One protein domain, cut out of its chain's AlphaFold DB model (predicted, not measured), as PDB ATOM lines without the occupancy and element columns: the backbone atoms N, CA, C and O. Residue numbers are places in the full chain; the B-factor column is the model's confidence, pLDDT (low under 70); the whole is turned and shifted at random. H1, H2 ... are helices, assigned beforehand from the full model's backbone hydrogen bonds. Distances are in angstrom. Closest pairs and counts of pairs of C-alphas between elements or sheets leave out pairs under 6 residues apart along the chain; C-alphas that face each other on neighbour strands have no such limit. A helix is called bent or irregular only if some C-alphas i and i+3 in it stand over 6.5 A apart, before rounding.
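Overview. This is residues 407 to 550 of the 992 residues of an uncharacterized protein of Methylobacterium indicum (UniProt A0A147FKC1). Two helical lobes are joined by a thin neck: the larger lobe holds H2 to H6, with H2, H3, H5 and H6 meeting in a ring of contacts, and the smaller one holds H7 to H10, with H8 and H9 packed across each other. The neck is made of residues 412 to 419 and 499 to 503, with short H1 beside it, and the ends of the long axis lie at the loop of residues 469 to 480 and at H10. The printed part has 144 residues with ten named helices, H1 to H10 in order, and no named strand; the class is all helix, and the packing is mostly crossed, with helices at large angles to each other. The whole is loose, with a radius of gyration of the C-alphas of 19.7 A, and only just elongated, spanning 60 by 30 by 23 A.

Along the chain. H1 is residues 408 to 411, beginning at C-alpha 408 at (119.608, 107.050, 109.124). H2 is residues 420 to 431, 15.9 A from first to last C-alpha. H3 is residues 437 to 447, 14.8 A, and H4 is the short run 450 to 454. H5 is residues 456 to 468, 17.5 A; it is neither bent nor irregular, but only just: C-alphas 462 and 465 are 6.3 A apart. H6, the longest, is residues 481 to 498 and runs 25.6 A from C-alpha 481 at (126.760, 80.532, 106.541). H7 is residues 504 to 513, 14.0 A, and H8 is residues 519 to 526, 10.3 A. H9 is residues 528 to 538, 15.4 A; it is irregular, only just, with C-alphas 529 and 532 at 6.6 A. H10 is residues 541 to 550, 14.0 A, and ends at C-alpha 550 at (105.432, 130.230, 117.278).

Arrangement. H1 touches H7, where the C-alphas of Phe 411 and Leu 507 are closest at 6.2 A, and is close to but not clearly touching H4, with Asn 409 and Gly 454 closest at 6.5 A between C-alphas. Residues 412 to 413 pair with residues 501 to 502, antiparallel. H2 touches H3 with residue 420 alone, C-alphas of Thr 420 and Gly 444 at 5.9 A, at a steep tilt of 66 degrees, opposite ways. H2 also touches H6, which touches it with residues 490 to 494 alone; the closest C-alphas are those of Leu 423 and Phe 494, 7.0 A apart, and the two helices stand at a steep tilt of 47 degrees, opposite ways. H3 touches H5 at a shallow tilt of 4 degrees, opposite ways, with C-alphas of Gln 439 and Ile 466 at 6.3 A. H4 touches H5 only at the corner, C-alphas of Val 452 and Phe 459 at 5.1 A. H5 touches H6 at a steep tilt of 54 degrees, opposite ways, closest at C-alphas of Ser 464 and Ala 488, 5.5 A. H2 and H5 are apart. H7 touches H9, about perpendicular at 76 degrees, closest at C-alphas of Leu 512 and Ser 538, 4.8 A. H8 touches H9 at a tilt of 67 degrees, only just steep, opposite ways, with C-alphas of Asn 523 and Gly 531 at 3.9 A. H10 touches no helix, but is near H7, with C-alphas of Ser 513 and Met 541 at 6.3 A. In H2, H3, H4, H7, H8 and H10 every O i to N i+4 pair is within hydrogen-bond range; the counts are 7 of 9 in H5, 13 of 14 in H6 and 5 of 7 in H9, and H1 is too short for such a pair.

Size, cuts and confidence. The two C-alphas farthest apart are those of Lys 475 and Glu 550, at 67.2 A. The printed part has no cut. The link from H5 to H6, 12 residues, is long, and the link from H1 to H2, 8 residues, is short but not tight; the other links are tight. The mean pLDDT of the printed part is 92.6, and residues 415 to 417 are under 70.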
ATOM      1  N   ARG A 407     118.942 108.722 104.771       92.69
ATOM      2  CA  ARG A 407     119.991 107.910 105.404       92.69
ATOM      3  C   ARG A 407     119.890 108.083 106.916       92.69
ATOM      4  O   ARG A 407     120.005 109.196 107.410       92.69
ATOM      5  N   TYR A 408     119.676 106.996 107.656       92.31
ATOM      6  CA  TYR A 408     119.608 107.050 109.124       92.31
ATOM      7  C   TYR A 408     120.916 107.565 109.746       92.31
ATOM      8  O   TYR A 408     120.883 108.340 110.698       92.31
ATOM      9  N   ASN A 409     122.049 107.182 109.152       86.94
ATOM     10  CA  ASN A 409     123.394 107.502 109.630       86.94
ATOM     11  C   ASN A 409     123.663 109.023 109.670       86.94
ATOM     12  O   ASN A 409     124.363 109.493 110.562       86.94
ATOM     13  N   ASP A 410     123.022 109.805 108.789       91.88
ATOM     14  CA  ASP A 410     123.119 111.278 108.752       91.88
ATOM     15  C   ASP A 410     122.559 111.949 110.024       91.88
ATOM     16  O   ASP A 410     122.834 113.118 110.284       91.88
ATOM     17  N   PHE A 411     121.788 111.206 110.827       93.75
ATOM     18  CA  PHE A 411     121.200 111.656 112.091       93.75
ATOM     19  C   PHE A 411     121.831 110.980 113.318       93.75
ATOM     20  O   PHE A 411     121.428 111.283 114.439       93.75
ATOM     21  N   THR A 412     122.800 110.072 113.160       89.56
ATOM     22  CA  THR A 412     123.462 109.388 114.286       89.56
ATOM     23  C   THR A 412     124.820 109.996 114.601       89.56
ATOM     24  O   THR A 412     125.614 110.235 113.694       89.56
ATOM     25  N   ARG A 413     125.137 110.169 115.887       84.56
ATOM     26  CA  ARG A 413     126.487 110.515 116.348       84.56
ATOM     27  C   ARG A 413     127.166 109.306 116.982       84.56
ATOM     28  O   ARG A 413     126.584 108.600 117.808       84.56
ATOM     29  N   MET A 414     128.416 109.105 116.578       73.94
ATOM     30  CA  MET A 414     129.269 107.984 116.961       73.94
ATOM     31  C   MET A 414     130.482 108.507 117.740       73.94
ATOM     32  O   MET A 414     131.434 108.978 117.121       73.94
ATOM     33  N   PRO A 415     130.472 108.475 119.082       59.72
ATOM     34  CA  PRO A 415     131.653 108.763 119.888       59.72
ATOM     35  C   PRO A 415     132.510 107.500 120.074       59.72
ATOM     36  O   PRO A 415     132.119 106.389 119.710       59.72
ATOM     37  N   GLY A 416     133.634 107.646 120.782       60.66
ATOM     38  CA  GLY A 416     134.551 106.562 121.177       60.66
ATOM     39  C   GLY A 416     133.982 105.466 122.101       60.66
ATOM     40  O   GLY A 416     134.745 104.731 122.724       60.66
ATOM     41  N   GLY A 417     132.655 105.313 122.202       65.50
ATOM     42  CA  GLY A 417     132.028 104.101 122.747       65.50
ATOM     43  C   GLY A 417     132.258 102.868 121.857       65.50
ATOM     44  O   GLY A 417     132.251 101.734 122.349       65.50
ATOM     45  N   LEU A 418     132.531 103.095 120.569       80.62
ATOM     46  CA  LEU A 418     133.033 102.120 119.600       80.62
ATOM     47  C   LEU A 418     134.508 101.769 119.874       80.62
ATOM     48  O   LEU A 418     135.407 102.157 119.143       80.62
ATOM     49  N   SER A 419     134.754 101.003 120.939       89.69
ATOM     50  CA  SER A 419     136.086 100.484 121.275       89.69
ATOM     51  C   SER A 419     136.213  98.979 121.024       89.69
ATOM     52  O   SER A 419     135.255  98.207 121.170       89.69
ATOM     53  N   THR A 420     137.433  98.542 120.706       93.50
ATOM     54  CA  THR A 420     137.793  97.128 120.503       93.50
ATOM     55  C   THR A 420     137.429  96.269 121.714       93.50
ATOM     56  O   THR A 420     136.855  95.193 121.556       93.50
ATOM     57  N   GLY A 421     137.682  96.773 122.926       93.12
ATOM     58  CA  GLY A 421     137.336  96.113 124.186       93.12
ATOM     59  C   GLY A 421     135.827  95.988 124.422       93.12
ATOM     60  O   GLY A 421     135.370  94.943 124.889       93.12
ATOM     61  N   ASN A 422     135.028  96.993 124.044       91.56
ATOM     62  CA  ASN A 422     133.565  96.917 124.130       91.56
ATOM     63  C   ASN A 422     133.002  95.869 123.157       91.56
ATOM     64  O   ASN A 422     132.152  95.057 123.543       91.56
ATOM     65  N   LEU A 423     133.519  95.840 121.925       94.12
ATOM     66  CA  LEU A 423     133.169  94.859 120.895       94.12
ATOM     67  C   LEU A 423     133.604  93.439 121.298       94.12
ATOM     68  O   LEU A 423     132.827  92.491 121.157       94.12
ATOM     69  N   GLU A 424     134.790  93.285 121.896       95.62
ATOM     70  CA  GLU A 424     135.264  92.009 122.440       95.62
ATOM     71  C   GLU A 424     134.377  91.534 123.594       95.62
ATOM     72  O   GLU A 424     133.927  90.387 123.600       95.62
ATOM     73  N   ALA A 425     134.048  92.410 124.545       93.69
ATOM     74  CA  ALA A 425     133.152  92.085 125.649       93.69
ATOM     75  C   ALA A 425     131.739  91.722 125.159       93.69
ATOM     76  O   ALA A 425     131.060  90.896 125.775       93.69
ATOM     77  N   PHE A 426     131.261  92.314 124.059       93.50
ATOM     78  CA  PHE A 426     129.983  91.953 123.438       93.50
ATOM     79  C   PHE A 426     130.053  90.584 122.736       93.50
ATOM     80  O   PHE A 426     129.227  89.716 123.027       93.50
ATOM     81  N   SER A 427     131.087  90.331 121.921       95.06
ATOM     82  CA  SER A 427     131.363  89.016 121.313       95.06
ATOM     83  C   SER A 427     131.490  87.914 122.371       95.06
ATOM     84  O   SER A 427     130.823  86.881 122.286       95.06
ATOM     85  N   LYS A 428     132.270  88.152 123.432       94.94
ATOM     86  CA  LYS A 428     132.512  87.192 124.514       94.94
ATOM     87  C   LYS A 428     131.232  86.850 125.279       94.94
ATOM     88  O   LYS A 428     131.021  85.683 125.592       94.94
ATOM     89  N   ARG A 429     130.332  87.820 125.494       95.12
ATOM     90  CA  ARG A 429     128.994  87.584 126.077       95.12
ATOM     91  C   ARG A 429     128.031  86.852 125.132       95.12
ATOM     92  O   ARG A 429     127.184  86.106 125.609       95.12
ATOM     93  N   ARG A 430     128.134  87.048 123.811       93.75
ATOM     94  CA  ARG A 430     127.251  86.414 122.808       93.75
ATOM     95  C   ARG A 430     127.687  85.009 122.383       93.75
ATOM     96  O   ARG A 430     126.828  84.193 122.065       93.75
ATOM     97  N   PHE A 431     128.991  84.740 122.357       93.75
ATOM     98  CA  PHE A 431     129.578  83.546 121.733       93.75
ATOM     99  C   PHE A 431     130.678  82.863 122.566       93.75
ATOM    100  O   PHE A 431     131.285  81.899 122.102       93.75
ATOM    101  N   GLY A 432     130.979  83.359 123.772       94.12
ATOM    102  CA  GLY A 432     132.024  82.809 124.646       94.12
ATOM    103  C   GLY A 432     133.463  83.112 124.207       94.12
ATOM    104  O   GLY A 432     134.400  82.617 124.830       94.12
ATOM    105  N   LYS A 433     133.665  83.910 123.148       92.62
ATOM    106  CA  LYS A 433     134.977  84.159 122.531       92.62
ATOM    107  C   LYS A 433     135.401  85.622 122.578       92.62
ATOM    108  O   LYS A 433     134.673  86.495 122.104       92.62
ATOM    109  N   GLY A 434     136.596  85.842 123.127       94.69
ATOM    110  CA  GLY A 434     137.364  87.074 122.952       94.69
ATOM    111  C   GLY A 434     138.115  87.102 121.616       94.69
ATOM    112  O   GLY A 434     137.912  86.231 120.766       94.69
ATOM    113  N   PHE A 435     138.989  88.091 121.455       97.00
ATOM    114  CA  PHE A 435     139.756  88.358 120.236       97.00
ATOM    115  C   PHE A 435     141.255  88.115 120.463       97.00
ATOM    116  O   PHE A 435     141.748  88.251 121.582       97.00
ATOM    117  N   SER A 436     141.986  87.758 119.405       96.69
ATOM    118  CA  SER A 436     143.456  87.768 119.417       96.69
ATOM    119  C   SER A 436     143.995  89.186 119.230       96.69
ATOM    120  O   SER A 436     143.294  90.060 118.724       96.69
ATOM    121  N   ASP A 437     145.259  89.432 119.566       97.25
ATOM    122  CA  ASP A 437     145.845  90.777 119.469       97.25
ATOM    123  C   ASP A 437     145.928  91.290 118.019       97.25
ATOM    124  O   ASP A 437     145.683  92.464 117.759       97.25
ATOM    125  N   SER A 438     146.111  90.388 117.046       96.94
ATOM    126  CA  SER A 438     145.980  90.696 115.611       96.94
ATOM    127  C   SER A 438     144.558  91.118 115.212       96.94
ATOM    128  O   SER A 438     144.391  91.933 114.303       96.94
ATOM    129  N   GLN A 439     143.525  90.567 115.857       97.31
ATOM    130  CA  GLN A 439     142.147  91.017 115.657       97.31
ATOM    131  C   GLN A 439     141.903  92.344 116.386       97.31
ATOM    132  O   GLN A 439     141.278  93.224 115.811       97.31
ATOM    133  N   ARG A 440     142.427  92.526 117.609       97.12
ATOM    134  CA  ARG A 440     142.321  93.787 118.362       97.12
ATOM    135  C   ARG A 440     142.937  94.959 117.599       97.12
ATOM    136  O   ARG A 440     142.262  95.970 117.479       97.12
ATOM    137  N   SER A 441     144.144  94.803 117.046       96.94
ATOM    138  CA  SER A 441     144.800  95.839 116.232       96.94
ATOM    139  C   SER A 441     143.937  96.220 115.029       96.94
ATOM    140  O   SER A 441     143.455  97.342 114.969       96.94
ATOM    141  N   ARG A 442     143.614  95.252 114.156       97.06
ATOM    142  CA  ARG A 442     142.817  95.501 112.939       97.06
ATOM    143  C   ARG A 442     141.419  96.041 113.219       97.06
ATOM    144  O   ARG A 442     140.873  96.769 112.403       97.06
ATOM    145  N   LEU A 443     140.808  95.666 114.343       96.12
ATOM    146  CA  LEU A 443     139.537  96.251 114.763       96.12
ATOM    147  C   LEU A 443     139.719  97.676 115.299       96.12
ATOM    148  O   LEU A 443     138.813  98.469 115.107       96.12
ATOM    149  N   GLY A 444     140.853  98.012 115.919       95.00
ATOM    150  CA  GLY A 444     141.212  99.388 116.278       95.00
ATOM    151  C   GLY A 444     141.345 100.257 115.034       95.00
ATOM    152  O   GLY A 444     140.581 101.200 114.878       95.00
ATOM    153  N   ASP A 445     142.183  99.830 114.085       95.50
ATOM    154  CA  ASP A 445     142.414 100.512 112.803       95.50
ATOM    155  C   ASP A 445     141.098 100.802 112.032       95.50
ATOM    156  O   ASP A 445     140.977 101.812 111.339       95.50
ATOM    157  N   LEU A 446     140.087  99.928 112.166       94.69
ATOM    158  CA  LEU A 446     138.744 100.118 111.595       94.69
ATOM    159  C   LEU A 446     137.790 100.964 112.450       94.69
ATOM    160  O   LEU A 446     136.880 101.573 111.893       94.69
ATOM    161  N   LEU A 447     137.942 100.972 113.775       92.25
ATOM    162  CA  LEU A 447     137.128 101.778 114.695       92.25
ATOM    163  C   LEU A 447     137.604 103.239 114.750       92.25
ATOM    164  O   LEU A 447     136.797 104.128 115.006       92.25
ATOM    165  N   ASP A 448     138.873 103.489 114.434       91.19
ATOM    166  CA  ASP A 448     139.423 104.834 114.238       91.19
ATOM    167  C   ASP A 448     139.081 105.406 112.840       91.19
ATOM    168  O   ASP A 448     139.172 106.614 112.610       91.19
ATOM    169  N   ASN A 449     138.623 104.567 111.898       92.50
ATOM    170  CA  ASN A 449     138.154 105.007 110.583       92.50
ATOM    171  C   ASN A 449     136.694 105.497 110.639       92.50
ATOM    172  O   ASN A 449     135.740 104.718 110.561       92.50
ATOM    173  N   GLY A 450     136.525 106.820 110.699       87.25
ATOM    174  CA  GLY A 450     135.218 107.480 110.765       87.25
ATOM    175  C   GLY A 450     134.266 107.204 109.591       87.25
ATOM    176  O   GLY A 450     133.055 107.237 109.798       87.25
ATOM    177  N   GLU A 451     134.760 106.884 108.388       89.44
ATOM    178  CA  GLU A 451     133.895 106.508 107.255       89.44
ATOM    179  C   GLU A 451     133.293 105.113 107.464       89.44
ATOM    180  O   GLU A 451     132.087 104.915 107.310       89.44
ATOM    181  N   VAL A 452     134.128 104.155 107.884       90.94
ATOM    182  CA  VAL A 452     133.713 102.771 108.158       90.94
ATOM    183  C   VAL A 452     132.820 102.698 109.393       90.94
ATOM    184  O   VAL A 452     131.868 101.930 109.397       90.94
ATOM    185  N   VAL A 453     133.078 103.501 110.428       89.00
ATOM    186  CA  VAL A 453     132.210 103.589 111.615       89.00
ATOM    187  C   VAL A 453     130.894 104.311 111.316       89.00
ATOM    188  O   VAL A 453     129.849 103.910 111.839       89.00
ATOM    189  N   GLY A 454     130.927 105.348 110.475       86.75
ATOM    190  CA  GLY A 454     129.753 106.133 110.098       86.75
ATOM    191  C   GLY A 454     128.688 105.318 109.362       86.75
ATOM    192  O   GLY A 454     127.499 105.524 109.604       86.75
ATOM    193  N   ASP A 455     129.082 104.355 108.520       89.25
ATOM    194  CA  ASP A 455     128.131 103.481 107.829       89.25
ATOM    195  C   ASP A 455     127.987 102.093 108.472       89.25
ATOM    196  O   ASP A 455     128.925 101.306 108.556       89.25
ATOM    197  N   ARG A 456     126.762 101.755 108.889       88.56
ATOM    198  CA  ARG A 456     126.446 100.482 109.557       88.56
ATOM    199  C   ARG A 456     126.709  99.240 108.708       88.56
ATOM    200  O   ARG A 456     127.079  98.198 109.263       88.56
ATOM    201  N   ASP A 457     126.474  99.312 107.406       90.62
ATOM    202  CA  ASP A 457     126.589  98.155 106.526       90.62
ATOM    203  C   ASP A 457     128.045  97.975 106.080       90.62
ATOM    204  O   ASP A 457     128.528  96.841 106.072       90.62
ATOM    205  N   GLU A 458     128.789  99.065 105.859       93.12
ATOM    206  CA  GLU A 458     130.240  99.014 105.647       93.12
ATOM    207  C   GLU A 458     130.991  98.558 106.912       93.12
ATOM    208  O   GLU A 458     131.812  97.640 106.837       93.12
ATOM    209  N   PHE A 459     130.630  99.078 108.094       93.56
ATOM    210  CA  PHE A 459     131.111  98.580 109.387       93.56
ATOM    211  C   PHE A 459     130.901  97.070 109.510       93.56
ATOM    212  O   PHE A 459     131.831  96.305 109.781       93.56
ATOM    213  N   THR A 460     129.671  96.610 109.261       94.56
ATOM    214  CA  THR A 460     129.320  95.189 109.358       94.56
ATOM    215  C   THR A 460     130.096  94.350 108.338       94.56
ATOM    216  O   THR A 460     130.545  93.250 108.673       94.56
ATOM    217  N   LYS A 461     130.311  94.873 107.127       96.25
ATOM    218  CA  LYS A 461     131.071  94.256 106.032       96.25
ATOM    219  C   LYS A 461     132.567  94.120 106.331       96.25
ATOM    220  O   LYS A 461     133.127  93.080 105.988       96.25
ATOM    221  N   GLN A 462     133.200  95.091 106.994       96.81
ATOM    222  CA  GLN A 462     134.638  95.044 107.306       96.81
ATOM    223  C   GLN A 462     134.958  94.357 108.647       96.81
ATOM    224  O   GLN A 462     135.913  93.582 108.732       96.81
ATOM    225  N   VAL A 463     134.131  94.544 109.681       95.94
ATOM    226  CA  VAL A 463     134.355  93.962 111.020       95.94
ATOM    227  C   VAL A 463     133.993  92.471 111.092       95.94
ATOM    228  O   VAL A 463     134.689  91.692 111.753       95.94
ATOM    229  N   SER A 464     132.933  92.026 110.403       96.62
ATOM    230  CA  SER A 464     132.481  90.624 110.494       96.62
ATOM    231  C   SER A 464     133.514  89.594 110.005       96.62
ATOM    232  O   SER A 464     133.670  88.578 110.688       96.62
ATOM    233  N   PRO A 465     134.248  89.804 108.889       96.50
ATOM    234  CA  PRO A 465     135.319  88.903 108.459       96.50
ATOM    235  C   PRO A 465     136.429  88.734 109.499       96.50
ATOM    236  O   PRO A 465     136.834  87.601 109.755       96.50
ATOM    237  N   ILE A 466     136.871  89.825 110.139       96.62
ATOM    238  CA  ILE A 466     137.931  89.783 111.158       96.62
ATOM    239  C   ILE A 466     137.462  88.955 112.354       96.62
ATOM    240  O   ILE A 466     138.158  88.036 112.778       96.62
ATOM    241  N   ILE A 467     136.252  89.206 112.867       95.69
ATOM    242  CA  ILE A 467     135.690  88.440 113.993       95.69
ATOM    243  C   ILE A 467     135.483  86.963 113.622       95.69
ATOM    244  O   ILE A 467     135.713  86.083 114.453       95.69
ATOM    245  N   ALA A 468     135.109  86.662 112.374       95.06
ATOM    246  CA  ALA A 468     134.902  85.296 111.896       95.06
ATOM    247  C   ALA A 468     136.163  84.411 111.969       95.06
ATOM    248  O   ALA A 468     136.037  83.189 112.073       95.06
ATOM    249  N   GLU A 469     137.369  84.986 112.004       94.44
ATOM    250  CA  GLU A 469     138.618  84.232 112.178       94.44
ATOM    251  C   GLU A 469     138.660  83.415 113.482       94.44
ATOM    252  O   GLU A 469     139.217  82.316 113.486       94.44
ATOM    253  N   SER A 470     138.010  83.878 114.559       89.06
ATOM    254  CA  SER A 470     137.957  83.165 115.848       89.06
ATOM    255  C   SER A 470     137.068  81.909 115.828       89.06
ATOM    256  O   SER A 470     137.014  81.175 116.822       89.06
ATOM    257  N   TYR A 471     136.304  81.661 114.759       89.69
ATOM    258  CA  TYR A 471     135.248  80.641 114.710       89.69
ATOM    259  C   TYR A 471     135.708  79.363 113.999       89.69
ATOM    260  O   TYR A 471     136.665  79.356 113.229       89.69
ATOM    261  N   ARG A 472     135.043  78.232 114.288       85.38
ATOM    262  CA  ARG A 472     135.398  76.949 113.661       85.38
ATOM    263  C   ARG A 472     135.108  77.022 112.161       85.38
ATOM    264  O   ARG A 472     133.955  77.010 111.738       85.38
ATOM    265  N   LYS A 473     136.178  77.072 111.369       88.06
ATOM    266  CA  LYS A 473     136.147  76.900 109.915       88.06
ATOM    267  C   LYS A 473     135.671  75.475 109.600       88.06
ATOM    268  O   LYS A 473     136.127  74.515 110.219       88.06
ATOM    269  N   GLY A 474     134.723  75.334 108.675       85.31
ATOM    270  CA  GLY A 474     134.246  74.031 108.206       85.31
ATOM    271  C   GLY A 474     135.242  73.361 107.254       85.31
ATOM    272  O   GLY A 474     136.278  73.935 106.921       85.31
ATOM    273  N   LYS A 475     134.895  72.176 106.723       82.75
ATOM    274  CA  LYS A 475     135.754  71.387 105.804       82.75
ATOM    275  C   LYS A 475     136.275  72.152 104.568       82.75
ATOM    276  O   LYS A 475     137.236  71.710 103.957       82.75
ATOM    277  N   LYS A 476     135.656  73.281 104.193       83.19
ATOM    278  CA  LYS A 476     136.065  74.159 103.075       83.19
ATOM    279  C   LYS A 476     136.828  75.424 103.521       83.19
ATOM    280  O   LYS A 476     136.804  76.424 102.811       83.19
ATOM    281  N   GLY A 477     137.401  75.453 104.728       86.31
ATOM    282  CA  GLY A 477     138.183  76.587 105.258       86.31
ATOM    283  C   GLY A 477     137.386  77.857 105.608       86.31
ATOM    284  O   GLY A 477     137.923  78.758 106.248       86.31
ATOM    285  N   LYS A 478     136.101  77.933 105.241       88.31
ATOM    286  CA  LYS A 478     135.193  79.050 105.546       88.31
ATOM    287  C   LYS A 478     134.349  78.762 106.794       88.31
ATOM    288  O   LYS A 478     134.053  77.605 107.097       88.31
ATOM    289  N   VAL A 479     133.950  79.814 107.507       90.56
ATOM    290  CA  VAL A 479     132.941  79.750 108.583       90.56
ATOM    291  C   VAL A 479     131.580  79.349 107.993       90.56
ATOM    292  O   VAL A 479     131.336  79.552 106.801       90.56
ATOM    293  N   THR A 480     130.701  78.733 108.789       91.94
ATOM    294  CA  THR A 480     129.371  78.330 108.302       91.94
ATOM    295  C   THR A 480     128.539  79.559 107.916       91.94
ATOM    296  O   THR A 480     128.665  80.619 108.531       91.94
ATOM    297  N   ALA A 481     127.653  79.433 106.924       91.69
ATOM    298  CA  ALA A 481     126.760  80.532 106.541       91.69
ATOM    299  C   ALA A 481     125.865  80.984 107.713       91.69
ATOM    300  O   ALA A 481     125.605  82.174 107.875       91.69
ATOM    301  N   GLN A 482     125.459  80.041 108.573       91.81
ATOM    302  CA  GLN A 482     124.660  80.326 109.763       91.81
ATOM    303  C   GLN A 482     125.444  81.151 110.794       91.81
ATOM    304  O   GLN A 482     124.888  82.074 111.383       91.81
ATOM    305  N   ASP A 483     126.724  80.843 111.020       92.56
ATOM    306  CA  ASP A 483     127.559  81.579 111.975       92.56
ATOM    307  C   ASP A 483     128.019  82.924 111.410       92.56
ATOM    308  O   ASP A 483     128.013  83.910 112.138       92.56
ATOM    309  N   SER A 484     128.297  83.007 110.105       92.94
ATOM    310  CA  SER A 484     128.528  84.277 109.405       92.94
ATOM    311  C   SER A 484     127.342  85.238 109.586       92.94
ATOM    312  O   SER A 484     127.526  86.376 110.014       92.94
ATOM    313  N   ALA A 485     126.107  84.755 109.395       93.56
ATOM    314  CA  ALA A 485     124.899  85.547 109.631       93.56
ATOM    315  C   ALA A 485     124.708  85.943 111.112       93.56
ATOM    316  O   ALA A 485     124.273  87.060 111.396       93.56
ATOM    317  N   LYS A 486     125.062  85.070 112.071       94.25
ATOM    318  CA  LYS A 486     125.058  85.410 113.511       94.25
ATOM    319  C   LYS A 486     126.092  86.490 113.845       94.25
ATOM    320  O   LYS A 486     125.785  87.369 114.646       94.25
ATOM    321  N   ILE A 487     127.288  86.429 113.257       94.62
ATOM    322  CA  ILE A 487     128.366  87.406 113.469       94.62
ATOM    323  C   ILE A 487     127.967  88.752 112.867       94.62
ATOM    324  O   ILE A 487     127.959  89.734 113.600       94.62
ATOM    325  N   ALA A 488     127.531  88.790 111.605       94.56
ATOM    326  CA  ALA A 488     127.051  90.014 110.961       94.56
ATOM    327  C   ALA A 488     125.896  90.660 111.741       94.56
ATOM    328  O   ALA A 488     125.912  91.863 111.994       94.56
ATOM    329  N   LYS A 489     124.940  89.857 112.231       94.12
ATOM    330  CA  LYS A 489     123.903  90.361 113.135       94.12
ATOM    331  C   LYS A 489     124.483  90.905 114.444       94.12
ATOM    332  O   LYS A 489     124.065  91.969 114.870       94.12
ATOM    333  N   MET A 490     125.413  90.204 115.091       94.75
ATOM    334  CA  MET A 490     126.016  90.651 116.354       94.75
ATOM    335  C   MET A 490     126.801  91.959 116.185       94.75
ATOM    336  O   MET A 490     126.685  92.834 117.037       94.75
ATOM    337  N   VAL A 491     127.523  92.124 115.075       94.06
ATOM    338  CA  VAL A 491     128.251  93.352 114.724       94.06
ATOM    339  C   VAL A 491     127.278  94.499 114.434       94.06
ATOM    340  O   VAL A 491     127.417  95.575 115.011       94.06
ATOM    341  N   GLY A 492     126.231  94.259 113.640       91.31
ATOM    342  CA  GLY A 492     125.184  95.248 113.363       91.31
ATOM    343  C   GLY A 492     124.252  95.548 114.551       91.31
ATOM    344  O   GLY A 492     123.610  96.602 114.564       91.31
ATOM    345  N   ASP A 493     124.156  94.649 115.537       90.25
ATOM    346  CA  ASP A 493     123.509  94.874 116.838       90.25
ATOM    347  C   ASP A 493     124.441  95.682 117.766       90.25
ATOM    348  O   ASP A 493     123.957  96.553 118.483       90.25
ATOM    349  N   PHE A 494     125.761  95.438 117.742       91.06
ATOM    350  CA  PHE A 494     126.758  96.211 118.499       91.06
ATOM    351  C   PHE A 494     126.831  97.658 118.008       91.06
ATOM    352  O   PHE A 494     126.619  98.563 118.803       91.06
ATOM    353  N   HIS A 495     127.024  97.871 116.701       90.31
ATOM    354  CA  HIS A 495     127.037  99.194 116.059       90.31
ATOM    355  C   HIS A 495     125.814 100.028 116.464       90.31
ATOM    356  O   HIS A 495     125.953 101.134 116.975       90.31
ATOM    357  N   LYS A 496     124.616  99.429 116.386       85.88
ATOM    358  CA  LYS A 496     123.358 100.059 116.816       85.88
ATOM    359  C   LYS A 496     123.310 100.393 118.317       85.88
ATOM    360  O   LYS A 496     122.627 101.340 118.691       85.88
ATOM    361  N   LEU A 497     123.975  99.617 119.173       86.06
ATOM    362  CA  LEU A 497     124.069  99.863 120.619       86.06
ATOM    363  C   LEU A 497     125.220 100.813 121.002       86.06
ATOM    364  O   LEU A 497     125.292 101.220 122.160       86.06
ATOM    365  N   SER A 498     126.102 101.153 120.060       85.06
ATOM    366  CA  SER A 498     127.192 102.121 120.237       85.06
ATOM    367  C   SER A 498     126.872 103.523 119.709       85.06
ATOM    368  O   SER A 498     127.640 104.444 119.979       85.06
ATOM    369  N   VAL A 499     125.742 103.705 119.013       82.44
ATOM    370  CA  VAL A 499     125.169 105.032 118.747       82.44
ATOM    371  C   VAL A 499     124.802 105.671 120.089       82.44
ATOM    372  O   VAL A 499     123.927 105.179 120.800       82.44
ATOM    373  N   GLU A 500     125.480 106.761 120.439       79.38
ATOM    374  CA  GLU A 500     125.275 107.494 121.695       79.38
ATOM    375  C   GLU A 500     124.048 108.395 121.618       79.38
ATOM    376  O   GLU A 500     123.201 108.395 122.511       79.38
ATOM    377  N   SER A 501     123.967 109.172 120.541       84.19
ATOM    378  CA  SER A 501     122.911 110.143 120.331       84.19
ATOM    379  C   SER A 501     122.406 110.083 118.893       84.19
ATOM    380  O   SER A 501     123.159 109.899 117.934       84.19
ATOM    381  N   VAL A 502     121.091 110.218 118.756       92.06
ATOM    382  CA  VAL A 502     120.408 110.404 117.477       92.06
ATOM    383  C   VAL A 502     119.808 111.797 117.512       92.06
ATOM    384  O   VAL A 502     119.183 112.166 118.510       92.06
ATOM    385  N   ASP A 503     119.955 112.561 116.434       95.12
ATOM    386  CA  ASP A 503     119.141 113.747 116.195       95.12
ATOM    387  C   ASP A 503     117.707 113.309 115.872       95.12
ATOM    388  O   ASP A 503     117.250 113.301 114.726       95.12
ATOM    389  N   SER A 504     116.993 112.891 116.919       96.50
ATOM    390  CA  SER A 504     115.594 112.484 116.858       96.50
ATOM    391  C   SER A 504     114.711 113.595 116.296       96.50
ATOM    392  O   SER A 504     113.676 113.297 115.705       96.50
ATOM    393  N   GLU A 505     115.091 114.866 116.464       96.12
ATOM    394  CA  GLU A 505     114.316 116.001 115.973       96.12
ATOM    395  C   GLU A 505     114.522 116.216 114.468       96.12
ATOM    396  O   GLU A 505     113.537 116.284 113.728       96.12
ATOM    397  N   GLY A 506     115.769 116.243 113.993       96.75
ATOM    398  CA  GLY A 506     116.096 116.273 112.567       96.75
ATOM    399  C   GLY A 506     115.534 115.064 111.820       96.75
ATOM    400  O   GLY A 506     114.902 115.227 110.774       96.75
ATOM    401  N   LEU A 507     115.660 113.861 112.392       97.56
ATOM    402  CA  LEU A 507     115.126 112.630 111.809       97.56
ATOM    403  C   LEU A 507     113.590 112.644 111.759       97.56
ATOM    404  O   LEU A 507     113.005 112.301 110.731       97.56
ATOM    405  N   LEU A 508     112.915 113.091 112.827       97.31
ATOM    406  CA  LEU A 508     111.455 113.236 112.840       97.31
ATOM    407  C   LEU A 508     110.986 114.251 111.791       97.31
ATOM    408  O   LEU A 508     110.044 113.964 111.051       97.31
ATOM    409  N   ARG A 509     111.662 115.404 111.680       96.38
ATOM    410  CA  ARG A 509     111.386 116.406 110.638       96.38
ATOM    411  C   ARG A 509     111.541 115.800 109.247       96.38
ATOM    412  O   ARG A 509     110.602 115.894 108.464       96.38
ATOM    413  N   ALA A 510     112.661 115.132 108.964       97.44
ATOM    414  CA  ALA A 510     112.927 114.498 107.672       97.44
ATOM    415  C   ALA A 510     111.872 113.439 107.303       97.44
ATOM    416  O   ALA A 510     111.444 113.365 106.154       97.44
ATOM    417  N   ILE A 511     111.396 112.651 108.273       97.31
ATOM    418  CA  ILE A 511     110.341 111.647 108.061       97.31
ATOM    419  C   ILE A 511     108.970 112.285 107.776       97.31
ATOM    420  O   ILE A 511     108.188 111.736 106.992       97.31
ATOM    421  N   LEU A 512     108.646 113.409 108.424       96.38
ATOM    422  CA  LEU A 512     107.346 114.074 108.278       96.38
ATOM    423  C   LEU A 512     107.284 115.039 107.083       96.38
ATOM    424  O   LEU A 512     106.195 115.219 106.534       96.38
ATOM    425  N   SER A 513     108.407 115.625 106.657       96.56
ATOM    426  CA  SER A 513     108.469 116.558 105.521       96.56
ATOM    427  C   SER A 513     108.757 115.894 104.171       96.56
ATOM    428  O   SER A 513     108.332 116.418 103.145       96.56
ATOM    429  N   ASN A 514     109.456 114.753 104.135       97.25
ATOM    430  CA  ASN A 514     109.840 114.116 102.874       97.25
ATOM    431  C   ASN A 514     108.610 113.526 102.143       97.25
ATOM    432  O   ASN A 514     108.020 112.558 102.637       97.25
ATOM    433  N   PRO A 515     108.251 114.008 100.933       96.19
ATOM    434  CA  PRO A 515     107.087 113.511 100.195       96.19
ATOM    435  C   PRO A 515     107.229 112.047  99.745       96.19
ATOM    436  O   PRO A 515     106.225 111.396  99.461       96.19
ATOM    437  N   LYS A 516     108.452 111.494  99.717       97.31
ATOM    438  CA  LYS A 516     108.698 110.074  99.426       97.31
ATOM    439  C   LYS A 516     108.315 109.150 100.587       97.31
ATOM    440  O   LYS A 516     108.100 107.965 100.342       97.31
ATOM    441  N   MET A 517     108.175 109.647 101.824       97.44
ATOM    442  CA  MET A 517     107.679 108.852 102.961       97.44
ATOM    443  C   MET A 517     106.169 108.605 102.834       97.44
ATOM    444  O   MET A 517     105.349 109.223 103.510       97.44
ATOM    445  N   THR A 518     105.784 107.677 101.956       97.00
ATOM    446  CA  THR A 518     104.380 107.292 101.742       97.00
ATOM    447  C   THR A 518     103.732 106.738 103.020       97.00
ATOM    448  O   THR A 518     104.408 106.364 103.982       97.00
ATOM    449  N   ALA A 519     102.400 106.616 103.035       96.06
ATOM    450  CA  ALA A 519     101.682 105.993 104.153       96.06
ATOM    451  C   ALA A 519     102.189 104.569 104.473       96.06
ATOM    452  O   ALA A 519     102.293 104.208 105.644       96.06
ATOM    453  N   ALA A 520     102.583 103.792 103.457       97.06
ATOM    454  CA  ALA A 520     103.159 102.461 103.643       97.06
ATOM    455  C   ALA A 520     104.542 102.511 104.318       97.06
ATOM    456  O   ALA A 520     104.791 101.753 105.254       97.06
ATOM    457  N   LEU A 521     105.417 103.442 103.913       97.56
ATOM    458  CA  LEU A 521     106.738 103.616 104.533       97.56
ATOM    459  C   LEU A 521     106.624 104.149 105.971       97.56
ATOM    460  O   LEU A 521     107.309 103.667 106.873       97.56
ATOM    461  N   ARG A 522     105.686 105.069 106.232       97.31
ATOM    462  CA  ARG A 522     105.373 105.530 107.595       97.31
ATOM    463  C   ARG A 522     104.813 104.416 108.481       97.31
ATOM    464  O   ARG A 522     105.168 104.368 109.657       97.31
ATOM    465  N   ASN A 523     103.999 103.503 107.945       97.19
ATOM    466  CA  ASN A 523     103.546 102.306 108.667       97.19
ATOM    467  C   ASN A 523     104.704 101.333 108.941       97.19
ATOM    468  O   ASN A 523     104.829 100.844 110.060       97.19
ATOM    469  N   ALA A 524     105.601 101.105 107.978       97.31
ATOM    470  CA  ALA A 524     106.782 100.259 108.173       97.31
ATOM    471  C   ALA A 524     107.738 100.805 109.255       97.31
ATOM    472  O   ALA A 524     108.285 100.027 110.041       97.31
ATOM    473  N   TYR A 525     107.883 102.133 109.341       97.62
ATOM    474  CA  TYR A 525     108.714 102.809 110.339       97.62
ATOM    475  C   TYR A 525     108.056 102.889 111.730       97.62
ATOM    476  O   TYR A 525     108.580 102.344 112.704       97.62
ATOM    477  N   PHE A 526     106.886 103.531 111.838       96.81
ATOM    478  CA  PHE A 526     106.221 103.788 113.124       96.81
ATOM    479  C   PHE A 526     105.353 102.621 113.634       96.81
ATOM    480  O   PHE A 526     104.879 102.677 114.768       96.81
ATOM    481  N   THR A 527     105.187 101.547 112.853       95.62
ATOM    482  CA  THR A 527     104.131 100.507 112.940       95.62
ATOM    483  C   THR A 527     102.758 100.974 112.446       95.62
ATOM    484  O   THR A 527     102.426 102.160 112.491       95.62
ATOM    485  N   ASP A 528     101.929 100.024 112.006       92.69
ATOM    486  CA  ASP A 528     100.657 100.264 111.302       92.69
ATOM    487  C   ASP A 528      99.653 101.125 112.092       92.69
ATOM    488  O   ASP A 528      98.873 101.879 111.514       92.69
ATOM    489  N   LYS A 529      99.703 101.068 113.431       94.56
ATOM    490  CA  LYS A 529      98.840 101.862 114.331       94.56
ATOM    491  C   LYS A 529      99.258 103.333 114.460       94.56
ATOM    492  O   LYS A 529      98.510 104.139 115.015       94.56
ATOM    493  N   HIS A 530     100.455 103.681 113.992       97.00
ATOM    494  CA  HIS A 530     101.087 104.981 114.215       97.00
ATOM    495  C   HIS A 530     101.568 105.649 112.922       97.00
ATOM    496  O   HIS A 530     101.574 106.874 112.861       97.00
ATOM    497  N   GLY A 531     101.874 104.897 111.861       96.06
ATOM    498  CA  GLY A 531     102.212 105.469 110.555       96.06
ATOM    499  C   GLY A 531     101.064 106.262 109.923       96.06
ATOM    500  O   GLY A 531     101.303 107.319 109.342       96.06
ATOM    501  N   GLY A 532      99.813 105.845 110.147       96.50
ATOM    502  CA  GLY A 532      98.628 106.649 109.823       96.50
ATOM    503  C   GLY A 532      98.579 107.977 110.590       96.50
ATOM    504  O   GLY A 532      98.309 109.019 109.998       96.50
ATOM    505  N   LYS A 533      98.933 107.974 111.885       97.38
ATOM    506  CA  LYS A 533      98.995 109.189 112.724       97.38
ATOM    507  C   LYS A 533     100.105 110.138 112.263       97.38
ATOM    508  O   LYS A 533      99.849 111.322 112.068       97.38
ATOM    509  N   ALA A 534     101.289 109.603 111.966       97.12
ATOM    510  CA  ALA A 534     102.373 110.344 111.322       97.12
ATOM    511  C   ALA A 534     101.966 110.898 109.944       97.12
ATOM    512  O   ALA A 534     102.359 112.002 109.586       97.12
ATOM    513  N   GLY A 535     101.153 110.164 109.177       96.69
ATOM    514  CA  GLY A 535     100.610 110.618 107.896       96.69
ATOM    515  C   GLY A 535      99.661 111.812 108.020       96.69
ATOM    516  O   GLY A 535      99.768 112.744 107.229       96.69
ATOM    517  N   MET A 536      98.784 111.817 109.029       96.44
ATOM    518  CA  MET A 536      97.887 112.949 109.303       96.44
ATOM    519  C   MET A 536      98.642 114.189 109.807       96.44
ATOM    520  O   MET A 536      98.269 115.305 109.467       96.44
ATOM    521  N   ILE A 537      99.729 114.013 110.566       96.25
ATOM    522  CA  ILE A 537     100.605 115.126 110.975       96.25
ATOM    523  C   ILE A 537     101.411 115.653 109.775       96.25
ATOM    524  O   ILE A 537     101.470 116.859 109.553       96.25
ATOM    525  N   SER A 538     101.975 114.762 108.954       96.19
ATOM    526  CA  SER A 538     102.724 115.117 107.737       96.19
ATOM    527  C   SER A 538     101.877 115.893 106.719       96.19
ATOM    528  O   SER A 538     102.371 116.845 106.120       96.19
ATOM    529  N   SER A 539     100.578 115.591 106.581       95.88
ATOM    530  CA  SER A 539      99.664 116.374 105.725       95.88
ATOM    531  C   SER A 539      99.371 117.796 106.240       95.88
ATOM    532  O   SER A 539      98.610 118.540 105.615       95.88
ATOM    533  N   LYS A 540      99.973 118.179 107.375       95.81
ATOM    534  CA  LYS A 540      99.939 119.507 107.998       95.81
ATOM    535  C   LYS A 540     101.347 120.017 108.346       95.81
ATOM    536  O   LYS A 540     101.475 120.851 109.239       95.81
ATOM    537  N   MET A 541     102.396 119.551 107.658       94.50
ATOM    538  CA  MET A 541     103.785 119.872 108.022       94.50
ATOM    539  C   MET A 541     104.102 121.379 107.990       94.50
ATOM    540  O   MET A 541     104.793 121.867 108.880       94.50
ATOM    541  N   ASP A 542     103.540 122.144 107.048       95.62
ATOM    542  CA  ASP A 542     103.702 123.609 107.014       95.62
ATOM    543  C   ASP A 542     103.149 124.269 108.284       95.62
ATOM    544  O   ASP A 542     103.774 125.150 108.871       95.62
ATOM    545  N   GLN A 543     102.001 123.778 108.757       94.50
ATOM    546  CA  GLN A 543     101.364 124.247 109.981       94.50
ATOM    547  C   GLN A 543     102.127 123.784 111.234       94.50
ATOM    548  O   GLN A 543     102.235 124.545 112.187       94.50
ATOM    549  N   PHE A 544     102.706 122.577 111.234       95.50
ATOM    550  CA  PHE A 544     103.630 122.128 112.286       95.50
ATOM    551  C   PHE A 544     104.872 123.035 112.367       95.50
ATOM    552  O   PHE A 544     105.300 123.387 113.463       95.50
ATOM    553  N   ASN A 545     105.428 123.451 111.224       95.69
ATOM    554  CA  ASN A 545     106.571 124.363 111.181       95.69
ATOM    555  C   ASN A 545     106.200 125.760 111.709       95.69
ATOM    556  O   ASN A 545     106.938 126.308 112.525       95.69
ATOM    557  N   GLN A 546     105.041 126.305 111.316       96.12
ATOM    558  CA  GLN A 546     104.519 127.566 111.867       96.12
ATOM    559  C   GLN A 546     104.347 127.493 113.389       96.12
ATOM    560  O   GLN A 546     104.815 128.376 114.102       96.12
ATOM    561  N   ASP A 547     103.738 126.418 113.898       96.38
ATOM    562  CA  ASP A 547     103.587 126.188 115.336       96.38
ATOM    563  C   ASP A 547     104.929 126.075 116.060       96.38
ATOM    564  O   ASP A 547     105.064 126.584 117.167       96.38
ATOM    565  N   TYR A 548     105.923 125.421 115.460       96.44
ATOM    566  CA  TYR A 548     107.251 125.286 116.052       96.44
ATOM    567  C   TYR A 548     107.967 126.641 116.182       96.44
ATOM    568  O   TYR A 548     108.520 126.935 117.244       96.44
ATOM    569  N   GLU A 549     107.906 127.502 115.160       96.38
ATOM    570  CA  GLU A 549     108.427 128.875 115.258       96.38
ATOM    571  C   GLU A 549     107.603 129.722 116.247       96.38
ATOM    572  O   GLU A 549     108.166 130.410 117.098       96.38
ATOM    573  N   GLU A 550     106.272 129.599 116.255       95.69
ATOM    574  CA  GLU A 550     105.432 130.230 117.278       95.69
ATOM    575  C   GLU A 550     105.797 129.775 118.703       95.69
ATOM    576  O   GLU A 550     105.781 130.593 119.629       95.69
TER     577      GLU A 550